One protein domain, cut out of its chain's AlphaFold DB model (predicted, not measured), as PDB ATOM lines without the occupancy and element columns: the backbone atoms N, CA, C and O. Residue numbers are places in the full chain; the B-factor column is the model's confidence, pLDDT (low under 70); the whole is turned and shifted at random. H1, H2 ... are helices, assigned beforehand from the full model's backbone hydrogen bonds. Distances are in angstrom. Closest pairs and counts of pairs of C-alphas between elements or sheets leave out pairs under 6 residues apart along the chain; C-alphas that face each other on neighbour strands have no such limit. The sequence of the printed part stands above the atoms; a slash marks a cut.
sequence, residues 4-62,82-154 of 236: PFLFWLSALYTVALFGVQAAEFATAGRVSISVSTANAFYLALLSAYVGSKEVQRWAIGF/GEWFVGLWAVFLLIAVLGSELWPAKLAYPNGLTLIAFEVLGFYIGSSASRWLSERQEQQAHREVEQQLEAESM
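This is residues 4 to 62 and 82 to 154 of the 236 residues of an uncharacterized protein of Elusimicrobia bacterium RIFCSPLOWO2_01_FULL_59_12 (UniProt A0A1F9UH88). Two helical hairpins, H1 with H2 and H3 with H4, pack as an up-and-down bundle, each helix running against the one before, and residues 139 to 154 of long H4 stick out as an arm. The printed part has 132 residues, four named helices, H1 to H4, and no named strand: all helix, only just loose, close to extended, radius of gyration of the C-alphas 20.9 A, spans 77 by 31 by 17 A.

H4, residues 113 to 154, touches H3, residues 83 to 102, with residues 113 to 124 alone; closest are C-alphas 89 and 117, 5.6 A. With residues 116 to 130 alone it touches H2, residues 36 to 59, the same way at a shallow tilt of 2 degrees; closest are C-alphas 39 and 116, 7.1 A. H2 touches H1, residues 4 to 26, with residues 38 to 49 alone; closest are C-alphas 6 and 49, 5.9 A. Every O i to N i+4 pair in H1, H2, H3 and H4 is within hydrogen-bond range.

H4 is 61.4 A long, ending at C-alpha 154 (-16.070, 61.866, 35.585); H1, 32.6 A, begins at C-alpha 4 (10.895, 79.125, 71.301). H2 is 33.4 A and H3 28.2 A.

Residues 63 to 81 are not printed; C-alphas 62 and 82 are 20.2 A apart. Residues 61 to 62 have pLDDT under 70.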
ATOM      1  N   PRO A   4      11.349  78.610  70.014       85.44
ATOM      2  CA  PRO A   4      10.895  79.125  71.301       85.44
ATOM      3  C   PRO A   4      11.989  79.875  72.063       85.44
ATOM      4  O   PRO A   4      11.701  80.903  72.667       85.44
ATOM      5  N   PHE A   5      13.239  79.403  72.004       88.19
ATOM      6  CA  PHE A   5      14.362  80.068  72.663       88.19
ATOM      7  C   PHE A   5      14.644  81.445  72.048       88.19
ATOM      8  O   PHE A   5      14.686  82.438  72.769       88.19
ATOM      9  N   LEU A   6      14.762  81.519  70.715       86.00
ATOM     10  CA  LEU A   6      14.978  82.787  70.005       86.00
ATOM     11  C   LEU A   6      13.855  83.792  70.276       86.00
ATOM     12  O   LEU A   6      14.120  84.981  70.445       86.00
ATOM     13  N   PHE A   7      12.612  83.315  70.361       87.88
ATOM     14  CA  PHE A   7      11.469  84.151  70.713       87.88
ATOM     15  C   PHE A   7      11.617  84.772  72.104       87.88
ATOM     16  O   PHE A   7      11.504  85.987  72.238       87.88
ATOM     17  N   TRP A   8      11.874  83.959  73.133       91.06
ATOM     18  CA  TRP A   8      11.998  84.453  74.506       91.06
ATOM     19  C   TRP A   8      13.193  85.386  74.681       91.06
ATOM     20  O   TRP A   8      13.073  86.406  75.355       91.06
ATOM     21  N   LEU A   9      14.311  85.086  74.018       90.81
ATOM     22  CA  LEU A   9      15.480  85.959  74.016       90.81
ATOM     23  C   LEU A   9      15.164  87.312  73.358       90.81
ATOM     24  O   LEU A   9      15.484  88.356  73.921       90.81
ATOM     25  N   SER A  10      14.466  87.304  72.217       89.44
ATOM     26  CA  SER A  10      14.023  88.531  71.532       89.44
ATOM     27  C   SER A  10      13.027  89.326  72.374       89.44
ATOM     28  O   SER A  10      13.081  90.555  72.402       89.44
ATOM     29  N   ALA A  11      12.131  88.637  73.086       90.44
ATOM     30  CA  ALA A  11      11.165  89.254  73.987       90.44
ATOM     31  C   ALA A  11      11.856  89.973  75.146       90.44
ATOM     32  O   ALA A  11      11.596  91.153  75.371       90.44
ATOM     33  N   LEU A  12      12.783  89.292  75.822       94.06
ATOM     34  CA  LEU A  12      13.568  89.874  76.906       94.06
ATOM     35  C   LEU A  12      14.372  91.087  76.422       94.06
ATOM     36  O   LEU A  12      14.342  92.137  77.061       94.06
ATOM     37  N   TYR A  13      15.036  90.961  75.269       93.19
ATOM     38  CA  TYR A  13      15.812  92.056  74.692       93.19
ATOM     39  C   TYR A  13      14.929  93.248  74.313       93.19
ATOM     40  O   TYR A  13      15.305  94.389  74.558       93.19
ATOM     41  N   THR A  14      13.730  92.993  73.776       92.19
ATOM     42  CA  THR A  14      12.764  94.055  73.464       92.19
ATOM     43  C   THR A  14      12.374  94.816  74.722       92.19
ATOM     44  O   THR A  14      12.414  96.037  74.715       92.19
ATOM     45  N   VAL A  15      12.030  94.116  75.809       93.75
ATOM     46  CA  VAL A  15      11.637  94.759  77.072       93.75
ATOM     47  C   VAL A  15      12.783  95.596  77.644       93.75
ATOM     48  O   VAL A  15      12.561  96.732  78.056       93.75
ATOM     49  N   ALA A  16      14.012  95.070  77.628       93.62
ATOM     50  CA  ALA A  16      15.186  95.800  78.099       93.62
ATOM     51  C   ALA A  16      15.453  97.061  77.260       93.62
ATOM     52  O   ALA A  16      15.607  98.151  77.809       93.62
ATOM     53  N   LEU A  17      15.455  96.925  75.930       92.00
ATOM     54  CA  LEU A  17      15.705  98.033  75.011       92.00
ATOM     55  C   LEU A  17      14.605  99.094  75.088       92.00
ATOM     56  O   LEU A  17      14.894 100.286  75.113       92.00
ATOM     57  N   PHE A  18      13.350  98.657  75.191       92.62
ATOM     58  CA  PHE A  18      12.204  99.526  75.414       92.62
ATOM     59  C   PHE A  18      12.359 100.327  76.706       92.62
ATOM     60  O   PHE A  18      12.157 101.534  76.699       92.62
ATOM     61  N   GLY A  19      12.762  99.680  77.806       93.75
ATOM     62  CA  GLY A  19      12.991 100.353  79.085       93.75
ATOM     63  C   GLY A  19      14.069 101.434  79.003       93.75
ATOM     64  O   GLY A  19      13.870 102.532  79.517       93.75
ATOM     65  N   VAL A  20      15.177 101.155  78.307       92.12
ATOM     66  CA  VAL A  20      16.253 102.136  78.073       92.12
ATOM     67  C   VAL A  20      15.742 103.330  77.267       92.12
ATOM     68  O   VAL A  20      15.911 104.469  77.691       92.12
ATOM     69  N   GLN A  21      15.060 103.075  76.148       91.25
ATOM     70  CA  GLN A  21      14.528 104.126  75.275       91.25
ATOM     71  C   GLN A  21      13.430 104.953  75.971       91.25
ATOM     72  O   GLN A  21      13.371 106.171  75.829       91.25
ATOM     73  N   ALA A  22      12.575 104.313  76.772       92.69
ATOM     74  CA  ALA A  22      11.555 104.991  77.567       92.69
ATOM     75  C   ALA A  22      12.171 105.862  78.674       92.69
ATOM     76  O   ALA A  22      11.674 106.955  78.943       92.69
ATOM     77  N   ALA A  23      13.264 105.414  79.298       91.69
ATOM     78  CA  ALA A  23      13.999 106.211  80.274       91.69
ATOM     79  C   ALA A  23      14.689 107.422  79.622       91.69
ATOM     80  O   ALA A  23      14.618 108.528  80.161       91.69
ATOM     81  N   GLU A  24      15.304 107.252  78.450       89.88
ATOM     82  CA  GLU A  24      15.881 108.359  77.672       89.88
ATOM     83  C   GLU A  24      14.803 109.395  77.313       89.88
ATOM     84  O   GLU A  24      14.979 110.591  77.569       89.88
ATOM     85  N   PHE A  25      13.642 108.928  76.841       90.69
ATOM     86  CA  PHE A  25      12.479 109.764  76.536       90.69
ATOM     87  C   PHE A  25      12.004 110.573  77.753       90.69
ATOM     88  O   PHE A  25      11.874 111.797  77.686       90.69
ATOM     89  N   ALA A  26      11.787 109.900  78.888       91.12
ATOM     90  CA  ALA A  26      11.263 110.510  80.111       91.12
ATOM     91  C   ALA A  26      12.257 111.461  80.795       91.12
ATOM     92  O   ALA A  26      11.851 112.374  81.514       91.12
ATOM     93  N   THR A  27      13.558 111.256  80.588       91.81
ATOM     94  CA  THR A  27      14.613 112.103  81.166       91.81
ATOM     95  C   THR A  27      15.018 113.259  80.256       91.81
ATOM     96  O   THR A  27      15.988 113.952  80.568       91.81
ATOM     97  N   ALA A  28      14.292 113.492  79.156       88.25
ATOM     98  CA  ALA A  28      14.623 114.500  78.150       88.25
ATOM     99  C   ALA A  28      16.061 114.352  77.615       88.25
ATOM    100  O   ALA A  28      16.762 115.343  77.420       88.25
ATOM    101  N   GLY A  29      16.539 113.113  77.461       82.00
ATOM    102  CA  GLY A  29      17.897 112.832  76.988       82.00
ATOM    103  C   GLY A  29      19.011 113.142  77.995       82.00
ATOM    104  O   GLY A  29      20.186 113.042  77.648       82.00
ATOM    105  N   ARG A  30      18.692 113.484  79.256       87.31
ATOM    106  CA  ARG A  30      19.712 113.681  80.309       87.31
ATOM    107  C   ARG A  30      20.498 112.406  80.595       87.31
ATOM    108  O   ARG A  30      21.657 112.477  80.993       87.31
ATOM    109  N   VAL A  31      19.869 111.250  80.395       80.75
ATOM    110  CA  VAL A  31      20.521 109.944  80.435       80.75
ATOM    111  C   VAL A  31      20.593 109.421  79.004       80.75
ATOM    112  O   VAL A  31      19.676 108.760  78.530       80.75
ATOM    113  N   SER A  32      21.683 109.746  78.309       77.56
ATOM    114  CA  SER A  32      21.977 109.209  76.979       77.56
ATOM    115  C   SER A  32      22.830 107.954  77.128       77.56
ATOM    116  O   SER A  32      24.047 108.027  77.307       77.56
ATOM    117  N   ILE A  33      22.197 106.789  77.054       79.06
ATOM    118  CA  ILE A  33      22.913 105.516  76.959       79.06
ATOM    119  C   ILE A  33      23.240 105.312  75.480       79.06
ATOM    120  O   ILE A  33      22.372 105.467  74.633       79.06
ATOM    121  N   SER A  34      24.487 104.985  75.132       79.00
ATOM    122  CA  SER A  34      24.823 104.677  73.736       79.00
ATOM    123  C   SER A  34      24.097 103.401  73.303       79.00
ATOM    124  O   SER A  34      24.534 102.287  73.598       79.00
ATOM    125  N   VAL A  35      22.957 103.562  72.629       81.44
ATOM    126  CA  VAL A  35      22.082 102.449  72.238       81.44
ATOM    127  C   VAL A  35      22.463 101.844  70.886       81.44
ATOM    128  O   VAL A  35      21.913 100.817  70.513       81.44
ATOM    129  N   SER A  36      23.425 102.413  70.149       85.25
ATOM    130  CA  SER A  36      23.753 101.972  68.780       85.25
ATOM    131  C   SER A  36      24.107 100.483  68.703       85.25
ATOM    132  O   SER A  36      23.563  99.751  67.876       85.25
ATOM    133  N   THR A  37      24.984 100.010  69.592       86.50
ATOM    134  CA  THR A  37      25.379  98.594  69.634       86.50
ATOM    135  C   THR A  37      24.211  97.708  70.060       86.50
ATOM    136  O   THR A  37      24.007  96.643  69.483       86.50
ATOM    137  N   ALA A  38      23.406  98.157  71.027       86.50
ATOM    138  CA  ALA A  38      22.247  97.404  71.493       86.50
ATOM    139  C   ALA A  38      21.152  97.297  70.416       86.50
ATOM    140  O   ALA A  38      20.584  96.227  70.210       86.50
ATOM    141  N   ASN A  39      20.921  98.367  69.655       88.44
ATOM    142  CA  ASN A  39      20.013  98.384  68.512       88.44
ATOM    143  C   ASN A  39      20.484  97.402  67.432       88.44
ATOM    144  O   ASN A  39      19.692  96.598  66.952       88.44
ATOM    145  N   ALA A  40      21.777  97.406  67.090       89.25
ATOM    146  CA  ALA A  40      22.330  96.470  66.112       89.25
ATOM    147  C   ALA A  40      22.174  95.005  66.561       89.25
ATOM    148  O   ALA A  40      21.733  94.162  65.779       89.25
ATOM    149  N   PHE A  41      22.463  94.703  67.833       89.56
ATOM    150  CA  PHE A  41      22.255  93.368  68.402       89.56
ATOM    151  C   PHE A  41      20.783  92.953  68.391       89.56
ATOM    152  O   PHE A  41      20.470  91.817  68.030       89.56
ATOM    153  N   TYR A  42      19.879  93.866  68.750       89.81
ATOM    154  CA  TYR A  42      18.443  93.624  68.697       89.81
ATOM    155  C   TYR A  42      17.981  93.265  67.287       89.81
ATOM    156  O   TYR A  42      17.313  92.250  67.095       89.81
ATOM    157  N   LEU A  43      18.372  94.069  66.298       91.00
ATOM    158  CA  LEU A  43      17.999  93.862  64.903       91.00
ATOM    159  C   LEU A  43      18.583  92.562  64.354       91.00
ATOM    160  O   LEU A  43      17.874  91.826  63.668       91.00
ATOM    161  N   ALA A  44      19.824  92.218  64.702       91.81
ATOM    162  CA  ALA A  44      20.421  90.936  64.337       91.81
ATOM    163  C   ALA A  44      19.642  89.752  64.938       91.81
ATOM    164  O   ALA A  44      19.339  88.782  64.239       91.81
ATOM    165  N   LEU A  45      19.264  89.841  66.217       90.44
ATOM    166  CA  LEU A  45      18.488  88.808  66.903       90.44
ATOM    167  C   LEU A  45      17.085  88.649  66.298       90.44
ATOM    168  O   LEU A  45      16.638  87.527  66.051       90.44
ATOM    169  N   LEU A  46      16.414  89.766  66.012       89.44
ATOM    170  CA  LEU A  46      15.101  89.780  65.378       89.44
ATOM    171  C   LEU A  46      15.169  89.215  63.953       89.44
ATOM    172  O   LEU A  46      14.348  88.373  63.591       89.44
ATOM    173  N   SER A  47      16.189  89.596  63.182       90.19
ATOM    174  CA  SER A  47      16.458  89.062  61.841       90.19
ATOM    175  C   SER A  47      16.676  87.554  61.877       90.19
ATOM    176  O   SER A  47      16.095  86.829  61.074       90.19
ATOM    177  N   ALA A  48      17.462  87.054  62.835       90.94
ATOM    178  CA  ALA A  48      17.690  85.623  63.009       90.94
ATOM    179  C   ALA A  48      16.393  84.881  63.367       90.94
ATOM    180  O   ALA A  48      16.127  83.796  62.844       90.94
ATOM    181  N   TYR A  49      15.555  85.470  64.223       87.62
ATOM    182  CA  TYR A  49      14.251  84.915  64.575       87.62
ATOM    183  C   TYR A  49      13.292  84.855  63.377       87.62
ATOM    184  O   TYR A  49      12.706  83.803  63.109       87.62
ATOM    185  N   VAL A  50      13.141  85.963  62.645       88.94
ATOM    186  CA  VAL A  50      12.276  86.047  61.458       88.94
ATOM    187  C   VAL A  50      12.805  85.130  60.358       88.94
ATOM    188  O   VAL A  50      12.050  84.317  59.835       88.94
ATOM    189  N   GLY A  51      14.108  85.167  60.080       87.81
ATOM    190  CA  GLY A  51      14.757  84.303  59.098       87.81
ATOM    191  C   GLY A  51      14.573  82.821  59.414       87.81
ATOM    192  O   GLY A  51      14.186  82.057  58.537       87.81
ATOM    193  N   SER A  52      14.744  82.406  60.674       85.12
ATOM    194  CA  SER A  52      14.489  81.020  61.100       85.12
ATOM    195  C   SER A  52      13.047  80.580  60.810       85.12
ATOM    196  O   SER A  52      12.821  79.466  60.334       85.12
ATOM    197  N   LYS A  53      12.068  81.466  61.039       83.94
ATOM    198  CA  LYS A  53      10.657  81.206  60.725       83.94
ATOM    199  C   LYS A  53      10.380  81.118  59.229       83.94
ATOM    200  O   LYS A  53       9.635  80.235  58.815       83.94
ATOM    201  N   GLU A  54      10.940  82.024  58.437       86.94
ATOM    202  CA  GLU A  54      10.765  82.012  56.983       86.94
ATOM    203  C   GLU A  54      11.425  80.772  56.371       86.94
ATOM    204  O   GLU A  54      10.797  80.074  55.582       86.94
ATOM    205  N   VAL A  55      12.630  80.403  56.820       87.50
ATOM    206  CA  VAL A  55      13.283  79.157  56.393       87.50
ATOM    207  C   VAL A  55      12.413  77.948  56.717       87.50
ATOM    208  O   VAL A  55      12.254  77.091  55.862       87.50
ATOM    209  N   GLN A  56      11.804  77.861  57.901       82.19
ATOM    210  CA  GLN A  56      10.909  76.738  58.200       82.19
ATOM    211  C   GLN A  56       9.658  76.719  57.323       82.19
ATOM    212  O   GLN A  56       9.263  75.643  56.883       82.19
ATOM    213  N   ARG A  57       9.066  77.886  57.037       82.75
ATOM    214  CA  ARG A  57       7.895  78.003  56.156       82.75
ATOM    215  C   ARG A  57       8.188  77.464  54.756       82.75
ATOM    216  O   ARG A  57       7.375  76.737  54.203       82.75
ATOM    217  N   TRP A  58       9.356  77.801  54.213       84.12
ATOM    218  CA  TRP A  58       9.715  77.463  52.837       84.12
ATOM    219  C   TRP A  58      10.439  76.117  52.696       84.12
ATOM    220  O   TRP A  58      10.156  75.370  51.767       84.12
ATOM    221  N   ALA A  59      11.356  75.772  53.605       82.12
ATOM    222  CA  ALA A  59      12.218  74.591  53.475       82.12
ATOM    223  C   ALA A  59      11.545  73.285  53.900       82.12
ATOM    224  O   ALA A  59      11.824  72.236  53.327       82.12
ATOM    225  N   ILE A  60      10.670  73.328  54.907       73.06
ATOM    226  CA  ILE A  60       9.904  72.140  55.313       73.06
ATOM    227  C   ILE A  60       8.756  71.902  54.316       73.06
ATOM    228  O   ILE A  60       8.224  70.795  54.225       73.06
ATOM    229  N   GLY A  61       8.433  72.924  53.513       60.31
ATOM    230  CA  GLY A  61       7.218  72.980  52.726       60.31
ATOM    231  C   GLY A  61       5.998  72.965  53.640       60.31
ATOM    232  O   GLY A  61       6.049  72.579  54.812       60.31
ATOM    233  N   PHE A  62       4.853  73.343  53.094       57.81
ATOM    234  CA  PHE A  62       3.604  72.873  53.662       57.81
ATOM    235  C   PHE A  62       3.556  71.366  53.428       57.81
ATOM    236  O   PHE A  62       3.079  70.904  52.399       57.81
ATOM    237  N   GLY A  82       4.368  87.507  66.971       75.69
ATOM    238  CA  GLY A  82       5.182  88.543  66.331       75.69
ATOM    239  C   GLY A  82       4.502  89.913  66.341       75.69
ATOM    240  O   GLY A  82       5.171  90.926  66.479       75.69
ATOM    241  N   GLU A  83       3.170  89.938  66.240       82.56
ATOM    242  CA  GLU A  83       2.383  91.164  66.043       82.56
ATOM    243  C   GLU A  83       2.448  92.106  67.245       82.56
ATOM    244  O   GLU A  83       2.472  93.323  67.074       82.56
ATOM    245  N   TRP A  84       2.564  91.562  68.459       86.25
ATOM    246  CA  TRP A  84       2.681  92.395  69.656       86.25
ATOM    247  C   TRP A  84       3.970  93.222  69.676       86.25
ATOM    248  O   TRP A  84       3.942  94.333  70.191       86.25
ATOM    249  N   PHE A  85       5.075  92.730  69.096       86.38
ATOM    250  CA  PHE A  85       6.318  93.503  69.003       86.38
ATOM    251  C   PHE A  85       6.124  94.747  68.145       86.38
ATOM    252  O   PHE A  85       6.524  95.842  68.526       86.38
ATOM    253  N   VAL A  86       5.469  94.569  66.999       87.56
ATOM    254  CA  VAL A  86       5.175  95.642  66.048       87.56
ATOM    255  C   VAL A  86       4.237  96.656  66.688       87.56
ATOM    256  O   VAL A  86       4.523  97.847  66.663       87.56
ATOM    257  N   GLY A  87       3.162  96.180  67.324       87.00
ATOM    258  CA  GLY A  87       2.219  97.037  68.036       87.00
ATOM    259  C   GLY A  87       2.884  97.831  69.160       87.00
ATOM    260  O   GLY A  87       2.664  99.033  69.262       87.00
ATOM    261  N   LEU A  88       3.747  97.192  69.955       92.75
ATOM    262  CA  LEU A  88       4.478  97.847  71.039       92.75
ATOM    263  C   LEU A  88       5.378  98.976  70.518       92.75
ATOM    264  O   LEU A  88       5.301 100.096  71.022       92.75
ATOM    265  N   TRP A  89       6.201  98.703  69.500       93.31
ATOM    266  CA  TRP A  89       7.087  99.712  68.914       93.31
ATOM    267  C   TRP A  89       6.319 100.820  68.194       93.31
ATOM    268  O   TRP A  89       6.697 101.981  68.312       93.31
ATOM    269  N   ALA A  90       5.223 100.499  67.502       90.62
ATOM    270  CA  ALA A  90       4.388 101.487  66.823       90.62
ATOM    271  C   ALA A  90       3.693 102.434  67.812       90.62
ATOM    272  O   ALA A  90       3.716 103.649  67.622       90.62
ATOM    273  N   VAL A  91       3.118 101.896  68.895       94.69
ATOM    274  CA  VAL A  91       2.508 102.706  69.960       94.69
ATOM    275  C   VAL A  91       3.560 103.582  70.632       94.69
ATOM    276  O   VAL A  91       3.309 104.758  70.872       94.69
ATOM    277  N   PHE A  92       4.751 103.046  70.900       95.06
ATOM    278  CA  PHE A  92       5.816 103.827  71.520       95.06
ATOM    279  C   PHE A  92       6.361 104.922  70.609       95.06
ATOM    280  O   PHE A  92       6.538 106.044  71.070       95.06
ATOM    281  N   LEU A  93       6.535 104.642  69.316       93.88
ATOM    282  CA  LEU A  93       6.869 105.656  68.319       93.88
ATOM    283  C   LEU A  93       5.816 106.772  68.302       93.88
ATOM    284  O   LEU A  93       6.173 107.944  68.355       93.88
ATOM    285  N   LEU A  94       4.528 106.419  68.284       94.62
ATOM    286  CA  LEU A  94       3.435 107.391  68.296       94.62
ATOM    287  C   LEU A  94       3.463 108.264  69.558       94.62
ATOM    288  O   LEU A  94       3.368 109.483  69.459       94.62
ATOM    289  N   ILE A  95       3.625 107.654  70.737       95.19
ATOM    290  CA  ILE A  95       3.739 108.377  72.011       95.19
ATOM    291  C   ILE A  95       4.971 109.285  72.008       95.19
ATOM    292  O   ILE A  95       4.879 110.421  72.465       95.19
ATOM    293  N   ALA A  96       6.103 108.808  71.488       93.19
ATOM    294  CA  ALA A  96       7.337 109.577  71.438       93.19
ATOM    295  C   ALA A  96       7.201 110.808  70.537       93.19
ATOM    296  O   ALA A  96       7.543 111.902  70.973       93.19
ATOM    297  N   VAL A  97       6.638 110.639  69.333       94.06
ATOM    298  CA  VAL A  97       6.373 111.735  68.387       94.06
ATOM    299  C   VAL A  97       5.379 112.736  68.977       94.06
ATOM    300  O   VAL A  97       5.665 113.927  69.037       94.06
ATOM    301  N   LEU A  98       4.224 112.272  69.467       95.50
ATOM    302  CA  LEU A  98       3.223 113.168  70.054       95.50
ATOM    303  C   LEU A  98       3.767 113.883  71.291       95.50
ATOM    304  O   LEU A  98       3.530 115.071  71.472       95.50
ATOM    305  N   GLY A  99       4.515 113.184  72.142       93.38
ATOM    306  CA  GLY A  99       5.086 113.771  73.344       93.38
ATOM    307  C   GLY A  99       6.177 114.797  73.046       93.38
ATOM    308  O   GLY A  99       6.200 115.841  73.697       93.38
ATOM    309  N   SER A 100       7.038 114.551  72.052       91.19
ATOM    310  CA  SER A 100       8.052 115.529  71.642       91.19
ATOM    311  C   SER A 100       7.435 116.783  71.024       91.19
ATOM    312  O   SER A 100       7.928 117.876  71.278       91.19
ATOM    313  N   GLU A 101       6.340 116.644  70.273       93.12
ATOM    314  CA  GLU A 101       5.630 117.784  69.676       93.12
ATOM    315  C   GLU A 101       4.825 118.581  70.715       93.12
ATOM    316  O   GLU A 101       4.827 119.810  70.713       93.12
ATOM    317  N   LEU A 102       4.151 117.897  71.647       96.19
ATOM    318  CA  LEU A 102       3.306 118.546  72.655       96.19
ATOM    319  C   LEU A 102       4.108 119.130  73.830       96.19
ATOM    320  O   LEU A 102       3.683 120.119  74.432       96.19
ATOM    321  N   TRP A 103       5.260 118.540  74.175       95.50
ATOM    322  CA  TRP A 103       6.092 118.963  75.311       95.50
ATOM    323  C   TRP A 103       7.598 118.963  74.992       95.50
ATOM    324  O   TRP A 103       8.375 118.310  75.700       95.50
ATOM    325  N   PRO A 104       8.058 119.769  74.016       90.81
ATOM    326  CA  PRO A 104       9.454 119.764  73.561       90.81
ATOM    327  C   PRO A 104      10.460 120.133  74.663       90.81
ATOM    328  O   PRO A 104      11.605 119.698  74.643       90.81
ATOM    329  N   ALA A 105      10.042 120.909  75.671       90.56
ATOM    330  CA  ALA A 105      10.900 121.287  76.797       90.56
ATOM    331  C   ALA A 105      11.104 120.165  77.836       90.56
ATOM    332  O   ALA A 105      11.979 120.278  78.694       90.56
ATOM    333  N   LYS A 106      10.265 119.120  77.819       91.00
ATOM    334  CA  LYS A 106      10.260 118.050  78.834       91.00
ATOM    335  C   LYS A 106      10.563 116.670  78.266       91.00
ATOM    336  O   LYS A 106      10.936 115.798  79.040       91.00
ATOM    337  N   LEU A 107      10.373 116.467  76.967       90.31
ATOM    338  CA  LEU A 107      10.515 115.174  76.313       90.31
ATOM    339  C   LEU A 107      11.443 115.329  75.112       90.31
ATOM    340  O   LEU A 107      11.240 116.201  74.272       90.31
ATOM    341  N   ALA A 108      12.463 114.477  75.049       89.44
ATOM    342  CA  ALA A 108      13.400 114.431  73.935       89.44
ATOM    343  C   ALA A 108      13.134 113.173  73.116       89.44
ATOM    344  O   ALA A 108      12.953 112.092  73.675       89.44
ATOM    345  N   TYR A 109      13.113 113.317  71.795       90.06
ATOM    346  CA  TYR A 109      12.907 112.192  70.897       90.06
ATOM    347  C   TYR A 109      14.099 111.217  70.981       90.06
ATOM    348  O   TYR A 109      15.229 111.654  70.744       90.06
ATOM    349  N   PRO A 110      13.898 109.924  71.310       88.56
ATOM    350  CA  PRO A 110      15.014 109.018  71.554       88.56
ATOM    351  C   PRO A 110      15.772 108.678  70.273       88.56
ATOM    352  O   PRO A 110      15.182 108.383  69.223       88.56
ATOM    353  N   ASN A 111      17.100 108.676  70.361       85.44
ATOM    354  CA  ASN A 111      17.939 108.423  69.198       85.44
ATOM    355  C   ASN A 111      17.826 106.958  68.746       85.44
ATOM    356  O   ASN A 111      18.076 106.006  69.487       85.44
ATOM    357  N   GLY A 112      17.464 106.771  67.476       86.38
ATOM    358  CA  GLY A 112      17.335 105.450  66.859       86.38
ATOM    359  C   GLY A 112      15.975 104.771  67.039       86.38
ATOM    360  O   GLY A 112      15.766 103.726  66.422       86.38
ATOM    361  N   LEU A 113      15.027 105.362  67.779       89.69
ATOM    362  CA  LEU A 113      13.664 104.826  67.899       89.69
ATOM    363  C   LEU A 113      12.995 104.657  66.527       89.69
ATOM    364  O   LEU A 113      12.419 103.608  66.242       89.69
ATOM    365  N   THR A 114      13.133 105.657  65.651       91.19
ATOM    366  CA  THR A 114      12.584 105.621  64.287       91.19
ATOM    367  C   THR A 114      13.130 104.445  63.484       91.19
ATOM    368  O   THR A 114      12.375 103.757  62.804       91.19
ATOM    369  N   LEU A 115      14.443 104.210  63.574       91.62
ATOM    370  CA  LEU A 115      15.118 103.139  62.845       91.62
ATOM    371  C   LEU A 115      14.582 101.779  63.295       91.62
ATOM    372  O   LEU A 115      14.155 100.989  62.461       91.62
ATOM    373  N   ILE A 116      14.536 101.532  64.609       90.88
ATOM    374  CA  ILE A 116      14.007 100.274  65.157       90.88
ATOM    375  C   ILE A 116      12.554 100.072  64.728       90.88
ATOM    376  O   ILE A 116      12.194  98.985  64.281       90.88
ATOM    377  N   ALA A 117      11.721 101.109  64.847       91.25
ATOM    378  CA  ALA A 117      10.311 101.012  64.505       91.25
ATOM    379  C   ALA A 117      10.102 100.677  63.019       91.25
ATOM    380  O   ALA A 117       9.301  99.794  62.706       91.25
ATOM    381  N   PHE A 118      10.846 101.318  62.109       92.69
ATOM    382  CA  PHE A 118      10.762 101.021  60.677       92.69
ATOM    383  C   PHE A 118      11.302  99.639  60.317       92.69
ATOM    384  O   PHE A 118      10.688  98.956  59.503       92.69
ATOM    385  N   GLU A 119      12.388  99.188  60.939       92.00
ATOM    386  CA  GLU A 119      12.926  97.842  60.714       92.00
ATOM    387  C   GLU A 119      11.947  96.762  61.192       92.00
ATOM    388  O   GLU A 119      11.613  95.834  60.455       92.00
ATOM    389  N   VAL A 120      11.396  96.911  62.405       90.06
ATOM    390  CA  VAL A 120      10.360  96.011  62.943       90.06
ATOM    391  C   VAL A 120       9.131  95.983  62.027       90.06
ATOM    392  O   VAL A 120       8.580  94.908  61.766       90.06
ATOM    393  N   LEU A 121       8.719  97.141  61.503       91.25
ATOM    394  CA  LEU A 121       7.631  97.239  60.531       91.25
ATOM    395  C   LEU A 121       7.984  96.543  59.205       91.25
ATOM    396  O   LEU A 121       7.155  95.816  58.659       91.25
ATOM    397  N   GLY A 122       9.214  96.703  58.715       93.31
ATOM    398  CA  GLY A 122       9.727  96.023  57.526       93.31
ATOM    399  C   GLY A 122       9.671  94.500  57.664       93.31
ATOM    400  O   GLY A 122       9.122  93.822  56.792       93.31
ATOM    401  N   PHE A 123      10.131  93.957  58.797       90.31
ATOM    402  CA  PHE A 123      10.014  92.526  59.101       90.31
ATOM    403  C   PHE A 123       8.562  92.050  59.121       90.31
ATOM    404  O   PHE A 123       8.255  90.961  58.630       90.31
ATOM    405  N   TYR A 124       7.661  92.858  59.679       90.19
ATOM    406  CA  TYR A 124       6.245  92.527  59.742       90.19
ATOM    407  C   TYR A 124       5.605  92.455  58.357       90.19
ATOM    408  O   TYR A 124       4.957  91.455  58.035       90.19
ATOM    409  N   ILE A 125       5.821  93.476  57.524       93.12
ATOM    410  CA  ILE A 125       5.297  93.528  56.155       93.12
ATOM    411  C   ILE A 125       5.869  92.363  55.343       93.12
ATOM    412  O   ILE A 125       5.107  91.624  54.722       93.12
ATOM    413  N   GLY A 126       7.185  92.140  55.409       91.94
ATOM    414  CA  GLY A 126       7.855  91.046  54.704       91.94
ATOM    415  C   GLY A 126       7.318  89.666  55.091       91.94
ATOM    416  O   GLY A 126       6.976  88.862  54.224       91.94
ATOM    417  N   SER A 127       7.159  89.401  56.391       88.31
ATOM    418  CA  SER A 127       6.615  88.122  56.860       88.31
ATOM    419  C   SER A 127       5.134  87.942  56.506       88.31
ATOM    420  O   SER A 127       4.718  86.824  56.197       88.31
ATOM    421  N   SER A 128       4.353  89.027  56.503       88.06
ATOM    422  CA  SER A 128       2.935  89.026  56.114       88.06
ATOM    423  C   SER A 128       2.755  88.768  54.619       88.06
ATOM    424  O   SER A 128       1.963  87.908  54.242       88.06
ATOM    425  N   ALA A 129       3.539  89.438  53.771       91.94
ATOM    426  CA  ALA A 129       3.551  89.203  52.330       91.94
ATOM    427  C   ALA A 129       3.989  87.768  52.000       91.94
ATOM    428  O   ALA A 129       3.343  87.090  51.202       91.94
ATOM    429  N   SER A 130       5.032  87.270  52.675       89.69
ATOM    430  CA  SER A 130       5.475  85.877  52.549       89.69
ATOM    431  C   SER A 130       4.371  84.889  52.944       89.69
ATOM    432  O   SER A 130       4.148  83.897  52.255       89.69
ATOM    433  N   ARG A 131       3.639  85.160  54.035       86.94
ATOM    434  CA  ARG A 131       2.548  84.288  54.498       86.94
ATOM    435  C   ARG A 131       1.422  84.247  53.476       86.94
ATOM    436  O   ARG A 131       0.989  83.169  53.095       86.94
ATOM    437  N   TRP A 132       1.007  85.414  52.999       90.19
ATOM    438  CA  TRP A 132      -0.017  85.536  51.971       90.19
ATOM    439  C   TRP A 132       0.356  84.790  50.682       90.19
ATOM    440  O   TRP A 132      -0.495  84.140  50.074       90.19
ATOM    441  N   LEU A 133       1.628  84.849  50.271       92.06
ATOM    442  CA  LEU A 133       2.108  84.125  49.095       92.06
ATOM    443  C   LEU A 133       2.045  82.605  49.301       92.06
ATOM    444  O   LEU A 133       1.579  81.899  48.410       92.06
ATOM    445  N   SER A 134       2.465  82.122  50.472       85.62
ATOM    446  CA  SER A 134       2.379  80.702  50.841       85.62
ATOM    447  C   SER A 134       0.937  80.197  50.810       85.62
ATOM    448  O   SER A 134       0.632  79.240  50.103       85.62
ATOM    449  N   GLU A 135       0.023  80.912  51.473       85.38
ATOM    450  CA  GLU A 135      -1.397  80.543  51.536       85.38
ATOM    451  C   GLU A 135      -2.031  80.465  50.138       85.38
ATOM    452  O   GLU A 135      -2.871  79.607  49.867       85.38
ATOM    453  N   ARG A 136      -1.620  81.342  49.210       90.44
ATOM    454  CA  ARG A 136      -2.079  81.278  47.814       90.44
ATOM    455  C   ARG A 136      -1.560  80.053  47.073       90.44
ATOM    456  O   ARG A 136      -2.328  79.459  46.318       90.44
ATOM    457  N   GLN A 137      -0.298  79.681  47.271       88.62
ATOM    458  CA  GLN A 137       0.269  78.476  46.661       88.62
ATOM    459  C   GLN A 137      -0.430  77.214  47.179       88.62
ATOM    460  O   GLN A 137      -0.772  76.334  46.393       88.62
ATOM    461  N   GLU A 138      -0.736  77.159  48.475       81.25
ATOM    462  CA  GLU A 138      -1.503  76.060  49.070       81.25
ATOM    463  C   GLU A 138      -2.905  75.946  48.471       81.25
ATOM    464  O   GLU A 138      -3.340  74.859  48.090       81.25
ATOM    465  N   GLN A 139      -3.616  77.069  48.334       84.25
ATOM    466  CA  GLN A 139      -4.945  77.076  47.720       84.25
ATOM    467  C   GLN A 139      -4.918  76.601  46.265       84.25
ATOM    468  O   GLN A 139      -5.857  75.938  45.827       84.25
ATOM    469  N   GLN A 140      -3.866  76.928  45.510       86.19
ATOM    470  CA  GLN A 140      -3.698  76.446  44.139       86.19
ATOM    471  C   GLN A 140      -3.463  74.935  44.106       86.19
ATOM    472  O   GLN A 140      -4.187  74.236  43.402       86.19
ATOM    473  N   ALA A 141      -2.550  74.423  44.934       81.88
ATOM    474  CA  ALA A 141      -2.280  72.990  45.025       81.88
ATOM    475  C   ALA A 141      -3.533  72.186  45.421       81.88
ATOM    476  O   ALA A 141      -3.813  71.137  44.842       81.88
ATOM    477  N   HIS A 142      -4.335  72.693  46.363       77.75
ATOM    478  CA  HIS A 142      -5.599  72.057  46.741       77.75
ATOM    479  C   HIS A 142      -6.610  72.014  45.592       77.75
ATOM    480  O   HIS A 142      -7.216  70.969  45.362       77.75
ATOM    481  N   ARG A 143      -6.764  73.116  44.846       85.19
ATOM    482  CA  ARG A 143      -7.661  73.167  43.682       85.19
ATOM    483  C   ARG A 143      -7.223  72.213  42.579       85.19
ATOM    484  O   ARG A 143      -8.073  71.589  41.962       85.19
ATOM    485  N   GLU A 144      -5.922  72.079  42.338       86.50
ATOM    486  CA  GLU A 144      -5.397  71.132  41.348       86.50
ATOM    487  C   GLU A 144      -5.710  69.680  41.728       86.50
ATOM    488  O   GLU A 144      -6.145  68.903  40.881       86.50
ATOM    489  N   VAL A 145      -5.546  69.315  43.003       81.62
ATOM    490  CA  VAL A 145      -5.902  67.975  43.500       81.62
ATOM    491  C   VAL A 145      -7.409  67.731  43.406       81.62
ATOM    492  O   VAL A 145      -7.829  66.654  42.993       81.62
ATOM    493  N   GLU A 146      -8.229  68.719  43.760       80.81
ATOM    494  CA  GLU A 146      -9.689  68.629  43.654       80.81
ATOM    495  C   GLU A 146     -10.131  68.446  42.198       80.81
ATOM    496  O   GLU A 146     -10.866  67.508  41.899       80.81
ATOM    497  N   GLN A 147      -9.584  69.237  41.271       90.62
ATOM    498  CA  GLN A 147      -9.837  69.098  39.833       90.62
ATOM    499  C   GLN A 147      -9.396  67.736  39.285       90.62
ATOM    500  O   GLN A 147     -10.095  67.156  38.455       90.62
ATOM    501  N   GLN A 148      -8.260  67.198  39.743       85.25
ATOM    502  CA  GLN A 148      -7.810  65.856  39.360       85.25
ATOM    503  C   GLN A 148      -8.783  64.778  39.846       85.25
ATOM    504  O   GLN A 148      -9.156  63.898  39.075       85.25
ATOM    505  N   LEU A 149      -9.238  64.867  41.097       82.75
ATOM    506  CA  LEU A 149     -10.206  63.927  41.662       82.75
ATOM    507  C   LEU A 149     -11.573  64.020  40.970       82.75
ATOM    508  O   LEU A 149     -12.219  62.994  40.751       82.75
ATOM    509  N   GLU A 150     -12.016  65.226  40.621       84.75
ATOM    510  CA  GLU A 150     -13.237  65.441  39.845       84.75
ATOM    511  C   GLU A 150     -13.113  64.830  38.445       84.75
ATOM    512  O   GLU A 150     -13.991  64.066  38.042       84.75
ATOM    513  N   ALA A 151     -12.006  65.082  37.741       87.88
ATOM    514  CA  ALA A 151     -11.741  64.509  36.424       87.88
ATOM    515  C   ALA A 151     -11.716  62.971  36.452       87.88
ATOM    516  O   ALA A 151     -12.365  62.334  35.622       87.88
ATOM    517  N   GLU A 152     -11.051  62.371  37.447       81.56
ATOM    518  CA  GLU A 152     -11.054  60.916  37.660       81.56
ATOM    519  C   GLU A 152     -12.475  60.384  37.925       81.56
ATOM    520  O   GLU A 152     -12.869  59.346  37.394       81.56
ATOM    521  N   SER A 153     -13.284  61.113  38.701       85.25
ATOM    522  CA  SER A 153     -14.668  60.715  38.990       85.25
ATOM    523  C   SER A 153     -15.612  60.830  37.783       85.25
ATOM    524  O   SER A 153     -16.590  60.083  37.690       85.25
ATOM    525  N   MET A 154     -15.331  61.743  36.845       83.56
ATOM    526  CA  MET A 154     -16.070  61.866  35.585       83.56
ATOM    527  C   MET A 154     -15.691  60.760  34.596       83.56
ATOM    528  O   MET A 154     -16.571  60.243  33.907       83.56
TER     529      MET A 154